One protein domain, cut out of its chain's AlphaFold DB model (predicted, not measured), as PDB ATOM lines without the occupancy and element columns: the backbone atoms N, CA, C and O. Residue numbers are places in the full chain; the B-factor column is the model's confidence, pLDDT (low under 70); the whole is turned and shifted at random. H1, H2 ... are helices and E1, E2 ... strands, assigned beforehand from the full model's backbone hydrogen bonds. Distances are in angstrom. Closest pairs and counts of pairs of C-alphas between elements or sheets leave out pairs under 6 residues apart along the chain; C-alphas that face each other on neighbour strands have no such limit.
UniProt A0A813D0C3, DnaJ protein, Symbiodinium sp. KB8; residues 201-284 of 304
ATOM      1  N   VAL A 201     -40.013  93.495 -21.938       88.56
ATOM      2  CA  VAL A 201     -40.851  93.106 -23.078       88.56
ATOM      3  C   VAL A 201     -42.185  92.604 -22.553       88.56
ATOM      4  O   VAL A 201     -42.237  91.653 -21.776       88.56
ATOM      5  N   VAL A 202     -43.269  93.239 -22.987       90.19
ATOM      6  CA  VAL A 202     -44.642  92.830 -22.695       90.19
ATOM      7  C   VAL A 202     -45.135  91.962 -23.846       90.19
ATOM      8  O   VAL A 202     -45.253  92.416 -24.982       90.19
ATOM      9  N   ILE A 203     -45.406  90.698 -23.555       90.06
ATOM     10  CA  ILE A 203     -45.897  89.704 -24.507       90.06
ATOM     11  C   ILE A 203     -47.417  89.668 -24.391       90.06
ATOM     12  O   ILE A 203     -47.948  89.333 -23.325       90.06
ATOM     13  N   ALA A 204     -48.101  90.012 -25.480       89.38
ATOM     14  CA  ALA A 204     -49.552  90.021 -25.530       89.38
ATOM     15  C   ALA A 204     -50.138  88.595 -25.494       89.38
ATOM     16  O   ALA A 204     -49.465  87.629 -25.874       89.38
ATOM     17  N   PRO A 205     -51.383  88.432 -25.016       88.44
ATOM     18  CA  PRO A 205     -52.042  87.133 -24.993       88.44
ATOM     19  C   PRO A 205     -52.455  86.688 -26.406       88.44
ATOM     20  O   PRO A 205     -52.822  87.498 -27.254       88.44
ATOM     21  N   SER A 206     -52.443  85.375 -26.647       87.25
ATOM     22  CA  SER A 206     -52.639  84.775 -27.981       87.25
ATOM     23  C   SER A 206     -54.030  84.983 -28.593       87.25
ATOM     24  O   SER A 206     -54.232  84.700 -29.768       87.25
ATOM     25  N   ASN A 207     -55.008  85.423 -27.803       88.50
ATOM     26  CA  ASN A 207     -56.372  85.705 -28.250       88.50
ATOM     27  C   ASN A 207     -56.548  87.130 -28.797       88.50
ATOM     28  O   ASN A 207     -57.640  87.462 -29.259       88.50
ATOM     29  N   MET A 208     -55.522  87.979 -28.714       89.31
ATOM     30  CA  MET A 208     -55.583  89.350 -29.203       89.31
ATOM     31  C   MET A 208     -55.220  89.405 -30.690       89.31
ATOM     32  O   MET A 208     -54.230  88.828 -31.128       89.31
ATOM     33  N   LEU A 209     -56.039  90.095 -31.480       90.81
ATOM     34  CA  LEU A 209     -55.843  90.216 -32.923       90.81
ATOM     35  C   LEU A 209     -54.837  91.338 -33.252       90.81
ATOM     36  O   LEU A 209     -54.820  92.356 -32.556       90.81
ATOM     37  N   PRO A 210     -54.080  91.245 -34.366       88.06
ATOM     38  CA  PRO A 210     -53.062  92.241 -34.725       88.06
ATOM     39  C   PRO A 210     -53.573  93.688 -34.788       88.06
ATOM     40  O   PRO A 210     -52.883  94.618 -34.383       88.06
ATOM     41  N   HIS A 211     -54.810  93.907 -35.243       88.38
ATOM     42  CA  HIS A 211     -55.393  95.252 -35.288       88.38
ATOM     43  C   HIS A 211     -55.671  95.830 -33.888       88.38
ATOM     44  O   HIS A 211     -55.591  97.043 -33.703       88.38
ATOM     45  N   GLN A 212     -55.966  94.980 -32.896       89.94
ATOM     46  CA  GLN A 212     -56.151  95.402 -31.506       89.94
ATOM     47  C   GLN A 212     -54.808  95.830 -30.909       89.94
ATOM     48  O   GLN A 212     -54.724  96.881 -30.276       89.94
ATOM     49  N   LEU A 213     -53.743  95.072 -31.188       89.81
ATOM     50  CA  LEU A 213     -52.377  95.425 -30.798       89.81
ATOM     51  C   LEU A 213     -51.918  96.729 -31.445       89.81
ATOM     52  O   LEU A 213     -51.347  97.581 -30.767       89.81
ATOM     53  N   GLN A 214     -52.227  96.926 -32.727       88.12
ATOM     54  CA  GLN A 214     -51.915  98.165 -33.430       88.12
ATOM     55  C   GLN A 214     -52.657  99.367 -32.827       88.12
ATOM     56  O   GLN A 214     -52.059 100.426 -32.640       88.12
ATOM     57  N   HIS A 215     -53.937  99.210 -32.476       88.12
ATOM     58  CA  HIS A 215     -54.713 100.253 -31.801       88.12
ATOM     59  C   HIS A 215     -54.134 100.593 -30.418       88.12
ATOM     60  O   HIS A 215     -53.995 101.768 -30.067       88.12
ATOM     61  N   ILE A 216     -53.743  99.574 -29.646       87.88
ATOM     62  CA  ILE A 216     -53.039  99.736 -28.369       87.88
ATOM     63  C   ILE A 216     -51.712 100.477 -28.576       87.88
ATOM     64  O   ILE A 216     -51.429 101.429 -27.854       87.88
ATOM     65  N   TYR A 217     -50.922 100.107 -29.585       86.62
ATOM     66  CA  TYR A 217     -49.658 100.771 -29.901       86.62
ATOM     67  C   TYR A 217     -49.851 102.251 -30.244       86.62
ATOM     68  O   TYR A 217     -49.136 103.103 -29.721       86.62
ATOM     69  N   GLN A 218     -50.835 102.574 -31.082       83.50
ATOM     70  CA  GLN A 218     -51.160 103.955 -31.446       83.50
ATOM     71  C   GLN A 218     -51.645 104.763 -30.237       83.50
ATOM     72  O   GLN A 218     -51.229 105.907 -30.059       83.50
ATOM     73  N   SER A 219     -52.454 104.153 -29.368       77.38
ATOM     74  CA  SER A 219     -52.895 104.765 -28.107       77.38
ATOM     75  C   SER A 219     -51.721 104.991 -27.152       77.38
ATOM     76  O   SER A 219     -51.643 106.027 -26.491       77.38
ATOM     77  N   ALA A 220     -50.753 104.071 -27.131       74.38
ATOM     78  CA  ALA A 220     -49.535 104.215 -26.349       74.38
ATOM     79  C   ALA A 220     -48.704 105.416 -26.805       74.38
ATOM     80  O   ALA A 220     -48.196 106.127 -25.947       74.38
ATOM     81  N   GLN A 221     -48.612 105.706 -28.111       73.06
ATOM     82  CA  GLN A 221     -47.882 106.883 -28.613       73.06
ATOM     83  C   GLN A 221     -48.389 108.193 -27.991       73.06
ATOM     84  O   GLN A 221     -47.595 109.079 -27.680       73.06
ATOM     85  N   TYR A 222     -49.697 108.300 -27.740       67.81
ATOM     86  CA  TYR A 222     -50.260 109.437 -27.015       67.81
ATOM     87  C   TYR A 222     -49.749 109.485 -25.566       67.81
ATOM     88  O   TYR A 222     -49.209 110.503 -25.134       67.81
ATOM     89  N   SER A 223     -49.817 108.369 -24.834       63.22
ATOM     90  CA  SER A 223     -49.290 108.267 -23.466       63.22
ATOM     91  C   SER A 223     -47.777 108.514 -23.378       63.22
ATOM     92  O   SER A 223     -47.319 109.108 -22.407       63.22
ATOM     93  N   LEU A 224     -46.994 108.121 -24.388       64.12
ATOM     94  CA  LEU A 224     -45.552 108.388 -24.468       64.12
ATOM     95  C   LEU A 224     -45.231 109.881 -24.524       64.12
ATOM     96  O   LEU A 224     -44.274 110.324 -23.883       64.12
ATOM     97  N   ASN A 225     -46.060 110.650 -25.234       63.47
ATOM     98  CA  ASN A 225     -45.939 112.104 -25.302       63.47
ATOM     99  C   ASN A 225     -46.253 112.765 -23.950       63.47
ATOM    100  O   ASN A 225     -45.608 113.741 -23.583       63.47
ATOM    101  N   LEU A 226     -47.201 112.213 -23.184       61.53
ATOM    102  CA  LEU A 226     -47.578 112.716 -21.855       61.53
ATOM    103  C   LEU A 226     -46.633 112.275 -20.724       61.53
ATOM    104  O   LEU A 226     -46.493 112.981 -19.728       61.53
ATOM    105  N   LEU A 227     -45.988 111.114 -20.851       55.56
ATOM    106  CA  LEU A 227     -45.185 110.493 -19.788       55.56
ATOM    107  C   LEU A 227     -43.671 110.713 -19.940       55.56
ATOM    108  O   LEU A 227     -42.889 110.052 -19.256       55.56
ATOM    109  N   GLY A 228     -43.250 111.658 -20.783       54.38
ATOM    110  CA  GLY A 228     -41.858 112.112 -20.827       54.38
ATOM    111  C   GLY A 228     -40.909 111.204 -21.614       54.38
ATOM    112  O   GLY A 228     -39.752 111.067 -21.230       54.38
ATOM    113  N   GLY A 229     -41.372 110.605 -22.719       61.03
ATOM    114  CA  GLY A 229     -40.465 110.066 -23.741       61.03
ATOM    115  C   GLY A 229     -40.024 108.613 -23.557       61.03
ATOM    116  O   GLY A 229     -38.889 108.275 -23.887       61.03
ATOM    117  N   ALA A 230     -40.895 107.729 -23.058       64.62
ATOM    118  CA  ALA A 230     -40.591 106.298 -23.128       64.62
ATOM    119  C   ALA A 230     -40.550 105.834 -24.597       64.62
ATOM    120  O   ALA A 230     -41.354 106.258 -25.423       64.62
ATOM    121  N   HIS A 231     -39.615 104.949 -24.932       72.94
ATOM    122  CA  HIS A 231     -39.536 104.363 -26.267       72.94
ATOM    123  C   HIS A 231     -40.236 103.008 -26.263       72.94
ATOM    124  O   HIS A 231     -39.783 102.085 -25.580       72.94
ATOM    125  N   VAL A 232     -41.319 102.896 -27.037       78.81
ATOM    126  CA  VAL A 232     -42.056 101.641 -27.222       78.81
ATOM    127  C   VAL A 232     -42.001 101.219 -28.677       78.81
ATOM    128  O   VAL A 232     -42.209 102.040 -29.568       78.81
ATOM    129  N   LEU A 233     -41.741  99.936 -28.908       81.81
ATOM    130  CA  LEU A 233     -41.802  99.303 -30.223       81.81
ATOM    131  C   LEU A 233     -42.820  98.164 -30.182       81.81
ATOM    132  O   LEU A 233     -42.837  97.403 -29.217       81.81
ATOM    133  N   LEU A 234     -43.640  98.048 -31.226       84.44
ATOM    134  CA  LEU A 234     -44.492  96.886 -31.470       84.44
ATOM    135  C   LEU A 234     -43.814  95.990 -32.514       84.44
ATOM    136  O   LEU A 234     -43.448  96.470 -33.586       84.44
ATOM    137  N   HIS A 235     -43.651  94.708 -32.195       82.81
ATOM    138  CA  HIS A 235     -43.124  93.692 -33.105       82.81
ATOM    139  C   HIS A 235     -43.883  92.378 -32.904       82.81
ATOM    140  O   HIS A 235     -43.909  91.848 -31.792       82.81
ATOM    141  N   ASP A 236     -44.481  91.857 -33.977       82.19
ATOM    142  CA  ASP A 236     -45.426  90.733 -33.956       82.19
ATOM    143  C   ASP A 236     -46.525  90.958 -32.896       82.19
ATOM    144  O   ASP A 236     -47.344  91.861 -33.050       82.19
ATOM    145  N   ASP A 237     -46.470  90.229 -31.778       86.06
ATOM    146  CA  ASP A 237     -47.419  90.316 -30.660       86.06
ATOM    147  C   ASP A 237     -46.751  90.778 -29.351       86.06
ATOM    148  O   ASP A 237     -47.091  90.343 -28.245       86.06
ATOM    149  N   ARG A 238     -45.708  91.607 -29.464       89.50
ATOM    150  CA  ARG A 238     -44.872  92.027 -28.332       89.50
ATOM    151  C   ARG A 238     -44.644  93.529 -28.334       89.50
ATOM    152  O   ARG A 238     -44.337  94.122 -29.365       89.50
ATOM    153  N   PHE A 239     -44.705  94.120 -27.147       88.81
ATOM    154  CA  PHE A 239     -44.304  95.498 -26.899       88.81
ATOM    155  C   PHE A 239     -42.953  95.519 -26.198       88.81
ATOM    156  O   PHE A 239     -42.794  94.951 -25.120       88.81
ATOM    157  N   ILE A 240     -41.974  96.192 -26.787       87.00
ATOM    158  CA  ILE A 240     -40.662  96.407 -26.175       87.00
ATOM    159  C   ILE A 240     -40.684  97.791 -25.540       87.00
ATOM    160  O   ILE A 240     -40.796  98.779 -26.263       87.00
ATOM    161  N   VAL A 241     -40.577  97.867 -24.215       83.50
ATOM    162  CA  VAL A 241     -40.619  99.119 -23.445       83.50
ATOM    163  C   VAL A 241     -39.255  99.337 -22.797       83.50
ATOM    164  O   VAL A 241     -38.844  98.562 -21.937       83.50
ATOM    165  N   ARG A 242     -38.527 100.380 -23.203       78.25
ATOM    166  CA  ARG A 242     -37.246 100.737 -22.563       78.25
ATOM    167  C   ARG A 242     -37.441 101.502 -21.257       78.25
ATOM    168  O   ARG A 242     -38.514 102.071 -21.052       78.25
ATOM    169  N   MET A 243     -36.405 101.539 -20.406       73.12
ATOM    170  CA  MET A 243     -36.469 102.291 -19.149       73.12
ATOM    171  C   MET A 243     -36.917 103.722 -19.407       73.12
ATOM    172  O   MET A 243     -36.374 104.428 -20.258       73.12
ATOM    173  N   CYS A 244     -37.873 104.166 -18.613       70.50
ATOM    174  CA  CYS A 244     -38.210 105.565 -18.470       70.50
ATOM    175  C   CYS A 244     -38.515 105.831 -16.997       70.50
ATOM    176  O   CYS A 244     -38.790 104.898 -16.236       70.50
ATOM    177  N   ALA A 245     -38.519 107.103 -16.596       68.44
ATOM    178  CA  ALA A 245     -38.841 107.501 -15.221       68.44
ATOM    179  C   ALA A 245     -40.199 106.948 -14.737       68.44
ATOM    180  O   ALA A 245     -40.437 106.814 -13.542       68.44
ATOM    181  N   ARG A 246     -41.091 106.611 -15.676       74.44
ATOM    182  CA  ARG A 246     -42.464 106.163 -15.437       74.44
ATOM    183  C   ARG A 246     -42.707 104.735 -15.946       74.44
ATOM    184  O   ARG A 246     -43.836 104.397 -16.291       74.44
ATOM    185  N   LEU A 247     -41.667 103.889 -15.994       77.50
ATOM    186  CA  LEU A 247     -41.723 102.548 -16.599       77.50
ATOM    187  C   LEU A 247     -42.875 101.704 -16.042       77.50
ATOM    188  O   LEU A 247     -43.634 101.120 -16.809       77.50
ATOM    189  N   VAL A 248     -43.053 101.693 -14.719       78.12
ATOM    190  CA  VAL A 248     -44.146 100.949 -14.070       78.12
ATOM    191  C   VAL A 248     -45.508 101.410 -14.553       78.12
ATOM    192  O   VAL A 248     -46.359 100.580 -14.841       78.12
ATOM    193  N   GLN A 249     -45.711 102.719 -14.678       76.81
ATOM    194  CA  GLN A 249     -46.992 103.292 -15.093       76.81
ATOM    195  C   GLN A 249     -47.284 102.957 -16.557       76.81
ATOM    196  O   GLN A 249     -48.409 102.592 -16.890       76.81
ATOM    197  N   VAL A 250     -46.261 103.006 -17.418       78.94
ATOM    198  CA  VAL A 250     -46.381 102.580 -18.817       78.94
ATOM    199  C   VAL A 250     -46.760 101.103 -18.883       78.94
ATOM    200  O   VAL A 250     -47.742 100.751 -19.533       78.94
ATOM    201  N   VAL A 251     -46.035 100.233 -18.177       83.25
ATOM    202  CA  VAL A 251     -46.310  98.790 -18.177       83.25
ATOM    203  C   VAL A 251     -47.693  98.494 -17.594       83.25
ATOM    204  O   VAL A 251     -48.436  97.729 -18.199       83.25
ATOM    205  N   ALA A 252     -48.092  99.138 -16.497       81.25
ATOM    206  CA  ALA A 252     -49.421  98.991 -15.905       81.25
ATOM    207  C   ALA A 252     -50.541  99.389 -16.881       81.25
ATOM    208  O   ALA A 252     -51.550  98.691 -16.979       81.25
ATOM    209  N   GLN A 253     -50.348 100.451 -17.669       83.00
ATOM    210  CA  GLN A 253     -51.310 100.849 -18.698       83.00
ATOM    211  C   GLN A 253     -51.463  99.774 -19.785       83.00
ATOM    212  O   GLN A 253     -52.584  99.431 -20.169       83.00
ATOM    213  N   PHE A 254     -50.347  99.195 -20.242       86.31
ATOM    214  CA  PHE A 254     -50.359  98.071 -21.183       86.31
ATOM    215  C   PHE A 254     -51.060  96.844 -20.600       86.31
ATOM    216  O   PHE A 254     -51.858  96.204 -21.286       86.31
ATOM    217  N   GLN A 255     -50.801  96.531 -19.330       83.75
ATOM    218  CA  GLN A 255     -51.462  95.432 -18.635       83.75
ATOM    219  C   GLN A 255     -52.980  95.640 -18.588       83.75
ATOM    220  O   GLN A 255     -53.716  94.711 -18.906       83.75
ATOM    221  N   GLN A 256     -53.456  96.846 -18.265       83.75
ATOM    222  CA  GLN A 256     -54.888  97.162 -18.240       83.75
ATOM    223  C   GLN A 256     -55.545  96.977 -19.612       83.75
ATOM    224  O   GLN A 256     -56.589  96.335 -19.708       83.75
ATOM    225  N   TRP A 257     -54.915  97.466 -20.684       86.25
ATOM    226  CA  TRP A 257     -55.423  97.277 -22.048       86.25
ATOM    227  C   TRP A 257     -55.493  95.805 -22.470       86.25
ATOM    228  O   TRP A 257     -56.340  95.437 -23.281       86.25
ATOM    229  N   MET A 258     -54.638  94.958 -21.898       86.69
ATOM    230  CA  MET A 258     -54.621  93.509 -22.122       86.69
ATOM    231  C   MET A 258     -55.350  92.721 -21.023       86.69
ATOM    232  O   MET A 258     -55.152  91.510 -20.911       86.69
ATOM    233  N   ASN A 259     -56.165  93.387 -20.193       86.50
ATOM    234  CA  ASN A 259     -56.889  92.789 -19.068       86.50
ATOM    235  C   ASN A 259     -56.000  91.879 -18.191       86.50
ATOM    236  O   ASN A 259     -56.351  90.739 -17.888       86.50
ATOM    237  N   PHE A 260     -54.790  92.350 -17.876       84.50
ATOM    238  CA  PHE A 260     -53.780  91.672 -17.052       84.50
ATOM    239  C   PHE A 260     -53.390  90.259 -17.522       84.50
ATOM    240  O   PHE A 260     -52.821  89.478 -16.760       84.50
ATOM    241  N   SER A 261     -53.661  89.929 -18.786       86.12
ATOM    242  CA  SER A 261     -53.415  88.597 -19.356       86.12
ATOM    243  C   SER A 261     -52.038  88.467 -20.023       86.12
ATOM    244  O   SER A 261     -51.701  87.416 -20.563       86.12
ATOM    245  N   ALA A 262     -51.235  89.532 -20.007       89.25
ATOM    246  CA  ALA A 262     -49.921  89.568 -20.635       89.25
ATOM    247  C   ALA A 262     -48.842  88.859 -19.794       89.25
ATOM    248  O   ALA A 262     -48.962  88.661 -18.584       89.25
ATOM    249  N   SER A 263     -47.736  88.497 -20.444       90.69
ATOM    250  CA  SER A 263     -46.497  88.114 -19.751       90.69
ATOM    251  C   SER A 263     -45.453  89.211 -19.887       90.69
ATOM    252  O   SER A 263     -45.428  89.917 -20.889       90.69
ATOM    253  N   ILE A 264     -44.554  89.321 -18.917       90.00
ATOM    254  CA  ILE A 264     -43.471  90.301 -18.905       90.00
ATOM    255  C   ILE A 264     -42.145  89.558 -18.869       90.00
ATOM    256  O   ILE A 264     -41.945  88.691 -18.026       90.00
ATOM    257  N   LEU A 265     -41.257  89.883 -19.801       89.25
ATOM    258  CA  LEU A 265     -39.881  89.410 -19.833       89.25
ATOM    259  C   LEU A 265     -38.967  90.527 -19.320       89.25
ATOM    260  O   LEU A 265     -38.971  91.632 -19.869       89.25
ATOM    261  N   LEU A 266     -38.219  90.219 -18.267       85.69
ATOM    262  CA  LEU A 266     -37.261  91.105 -17.613       85.69
ATOM    263  C   LEU A 266     -35.878  91.067 -18.294       85.69
ATOM    264  O   LEU A 266     -35.588  90.101 -19.011       85.69
ATOM    265  N   PRO A 267     -35.007  92.072 -18.056       80.69
ATOM    266  CA  PRO A 267     -33.643  92.122 -18.599       80.69
ATOM    267  C   PRO A 267     -32.787  90.886 -18.304       80.69
ATOM    268  O   PRO A 267     -31.954  90.492 -19.115       80.69
ATOM    269  N   ASP A 268     -32.994  90.265 -17.143       79.31
ATOM    270  CA  ASP A 268     -32.288  89.063 -16.692       79.31
ATOM    271  C   ASP A 268     -32.813  87.765 -17.340       79.31
ATOM    272  O   ASP A 268     -32.288  86.680 -17.089       79.31
ATOM    273  N   GLY A 269     -33.834  87.870 -18.197       78.62
ATOM    274  CA  GLY A 269     -34.483  86.750 -18.870       78.62
ATOM    275  C   GLY A 269     -35.605  86.099 -18.062       78.62
ATOM    276  O   GLY A 269     -36.247  85.170 -18.564       78.62
ATOM    277  N   GLN A 270     -35.894  86.571 -16.846       82.00
ATOM    278  CA  GLN A 270     -37.006  86.055 -16.061       82.00
ATOM    279  C   GLN A 270     -38.342  86.460 -16.694       82.00
ATOM    280  O   GLN A 270     -38.568  87.614 -17.066       82.00
ATOM    281  N   ARG A 271     -39.259  85.494 -16.803       87.50
ATOM    282  CA  ARG A 271     -40.625  85.727 -17.276       87.50
ATOM    283  C   ARG A 271     -41.591  85.746 -16.097       87.50
ATOM    284  O   ARG A 271     -41.662  84.781 -15.342       87.50
ATOM    285  N   LEU A 272     -42.353  86.825 -15.984       86.38
ATOM    286  CA  LEU A 272     -43.362  87.055 -14.956       86.38
ATOM    287  C   LEU A 272     -44.747  87.208 -15.590       86.38
ATOM    288  O   LEU A 272     -44.878  87.635 -16.738       86.38
ATOM    289  N   ASN A 273     -45.802  86.888 -14.845       87.44
ATOM    290  CA  ASN A 273     -47.149  87.353 -15.181       87.44
ATOM    291  C   ASN A 273     -47.375  88.787 -14.661       87.44
ATOM    292  O   ASN A 273     -46.576  89.309 -13.878       87.44
ATOM    293  N   CYS A 274     -48.459  89.438 -15.093       82.12
ATOM    294  CA  CYS A 274     -48.736  90.829 -14.721       82.12
ATOM    295  C   CYS A 274     -48.787  91.061 -13.203       82.12
ATOM    296  O   CYS A 274     -48.248  92.058 -12.730       82.12
ATOM    297  N   TRP A 275     -49.377  90.132 -12.449       79.75
ATOM    298  CA  TRP A 275     -49.510  90.231 -10.993       79.75
ATOM    299  C   TRP A 275     -48.169  90.080 -10.275       79.75
ATOM    300  O   TRP A 275     -47.859  90.851  -9.372       79.75
ATOM    301  N   GLN A 276     -47.344  89.127 -10.712       83.44
ATOM    302  CA  GLN A 276     -45.986  88.946 -10.202       83.44
ATOM    303  C   GLN A 276     -45.135  90.189 -10.455       83.44
ATOM    304  O   GLN A 276     -44.425  90.634  -9.563       83.44
ATOM    305  N   TYR A 277     -45.226  90.770 -11.653       83.69
ATOM    306  CA  TYR A 277     -44.492  91.989 -11.976       83.69
ATOM    307  C   TYR A 277     -44.963  93.190 -11.147       83.69
ATOM    308  O   TYR A 277     -44.127  93.908 -10.609       83.69
ATOM    309  N   ALA A 278     -46.278  93.384 -10.989       76.88
ATOM    310  CA  ALA A 278     -46.826  94.450 -10.147       76.88
ATOM    311  C   ALA A 278     -46.312  94.338  -8.703       76.88
ATOM    312  O   ALA A 278     -45.790  95.305  -8.154       76.88
ATOM    313  N   HIS A 279     -46.340  93.128  -8.144       75.56
ATOM    314  CA  HIS A 279     -45.812  92.865  -6.810       75.56
ATOM    315  C   HIS A 279     -44.301  93.126  -6.704       75.56
ATOM    316  O   HIS A 279     -43.836  93.693  -5.716       75.56
ATOM    317  N   VAL A 280     -43.512  92.760  -7.721       75.31
ATOM    318  CA  VAL A 280     -42.073  93.072  -7.773       75.31
ATOM    319  C   VAL A 280     -41.841  94.585  -7.771       75.31
ATOM    320  O   VAL A 280     -40.992  95.055  -7.023       75.31
ATOM    321  N   CYS A 281     -42.616  95.360  -8.534       71.88
ATOM    322  CA  CYS A 281     -42.504  96.822  -8.551       71.88
ATOM    323  C   CYS A 281     -42.894  97.482  -7.219       71.88
ATOM    324  O   CYS A 281     -42.328  98.513  -6.866       71.88
ATOM    325  N   GLU A 282     -43.857  96.912  -6.492       68.31
ATOM    326  CA  GLU A 282     -44.278  97.397  -5.170       68.31
ATOM    327  C   GLU A 282     -43.254  97.067  -4.072       68.31
ATOM    328  O   GLU A 282     -43.047  97.860  -3.156       68.31
ATOM    329  N   THR A 283     -42.613  95.898  -4.156       69.50
ATOM    330  CA  THR A 283     -41.722  95.370  -3.105       69.50
ATOM    331  C   THR A 283     -40.255  95.739  -3.295       69.50
ATOM    332  O   THR A 283     -39.533  95.924  -2.315       69.50
ATOM    333  N   GLN A 284     -39.796  95.861  -4.539       58.75
ATOM    334  CA  GLN A 284     -38.466  96.349  -4.871       58.75
ATOM    335  C   GLN A 284     -38.593  97.839  -5.152       58.75
ATOM    336  O   GLN A 284     -38.891  98.229  -6.276       58.75
TER     337      GLN A 284
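This is residues 201 to 284 of the 304 residues of the protein "DnaJ protein" of Symbiodinium sp. KB8 (UniProt A0A813D0C3). A twisted wall of five short antiparallel strands has helices over one face and its other face bare: H1 and H2 run along the strands, H1 over the E2 end of the sheet and H2 over its middle, while H3 stands up at the E5 end. The printed part has 84 residues with three named helices and five named strands, in the order E1, H1, E2, E3, H2, E4, E5, H3; across the sheet the order is E2, E3, E1, E4, E5. The class is mixed, helices and strands. The whole is compact, with a radius of gyration of the C-alphas of 12.0 A, and rounded, spanning 34 by 30 by 20 A.

E1, residues 201 to 203, begins at C-alpha 201 at (-40.851, 93.106, -23.078). H1, residues 210 to 226, is 24.8 A long and begins at C-alpha 210 at (-53.062, 92.241, -34.725). E2, residues 232 to 235, is 9.9 A long, and E3, residues 238 to 241, is 9.6 A long. H2, residues 247 to 257, is 15.7 A long. E4 holds residues 263 to 265 and E5 residues 271 to 273. H3, residues 274 to 283, is 14.3 A long and ends at C-alpha 283 at (-41.722, 95.370, -3.105).

E2 and E3 form a hairpin, with N 233 and O 240 3.0 A apart. E3 and E1 are antiparallel neighbours, with N 202 and O 239 at 2.8 A. E1 and E4 are antiparallel, with N 203 and O 263 at 2.8 A. E4 and E5 form a hairpin, with N 264 and O 272 at 2.8 A. From edge to edge the strands' lines turn by 101 degrees. H1, at a height of 8.9 A over the sheet, runs along E2 at 8 degrees on the local plane. H2, on the same face as H1 at a height of 8.5 A, lies over E1. E1, H1, E2 and E3, H2, E4 are split strand-helix-strand units, two strands that run the same way with one strand between them, each with a right-handed crossover. H3 stands up from the sheet, its line rising 61 degrees; its closest C-alpha pair with E4 is Cys 274 and Ser 263, 6.1 A. H1, with residues 216 to 223 alone, and H2 only just touch, with 3 pairs of C-alphas within 8 A, the closest Ile 216 and Trp 257 at 7.2 A. H2 and H3 only just touch, with 3 such pairs, the closest Gln 255 and Cys 274 at 6.6 A. H1 and H3 are apart. In H2 and H3 every O i to N i+4 pair is within hydrogen-bond range; in H1, 12 of 13 are.

The C-alphas farthest apart, those of His 211 and Thr 283, are 35.0 A apart. The printed part has no cut and no long link. The mean pLDDT of the printed part is 80.4; residues 222 to 230, residue 245 and residues 282 to 284 are under 70.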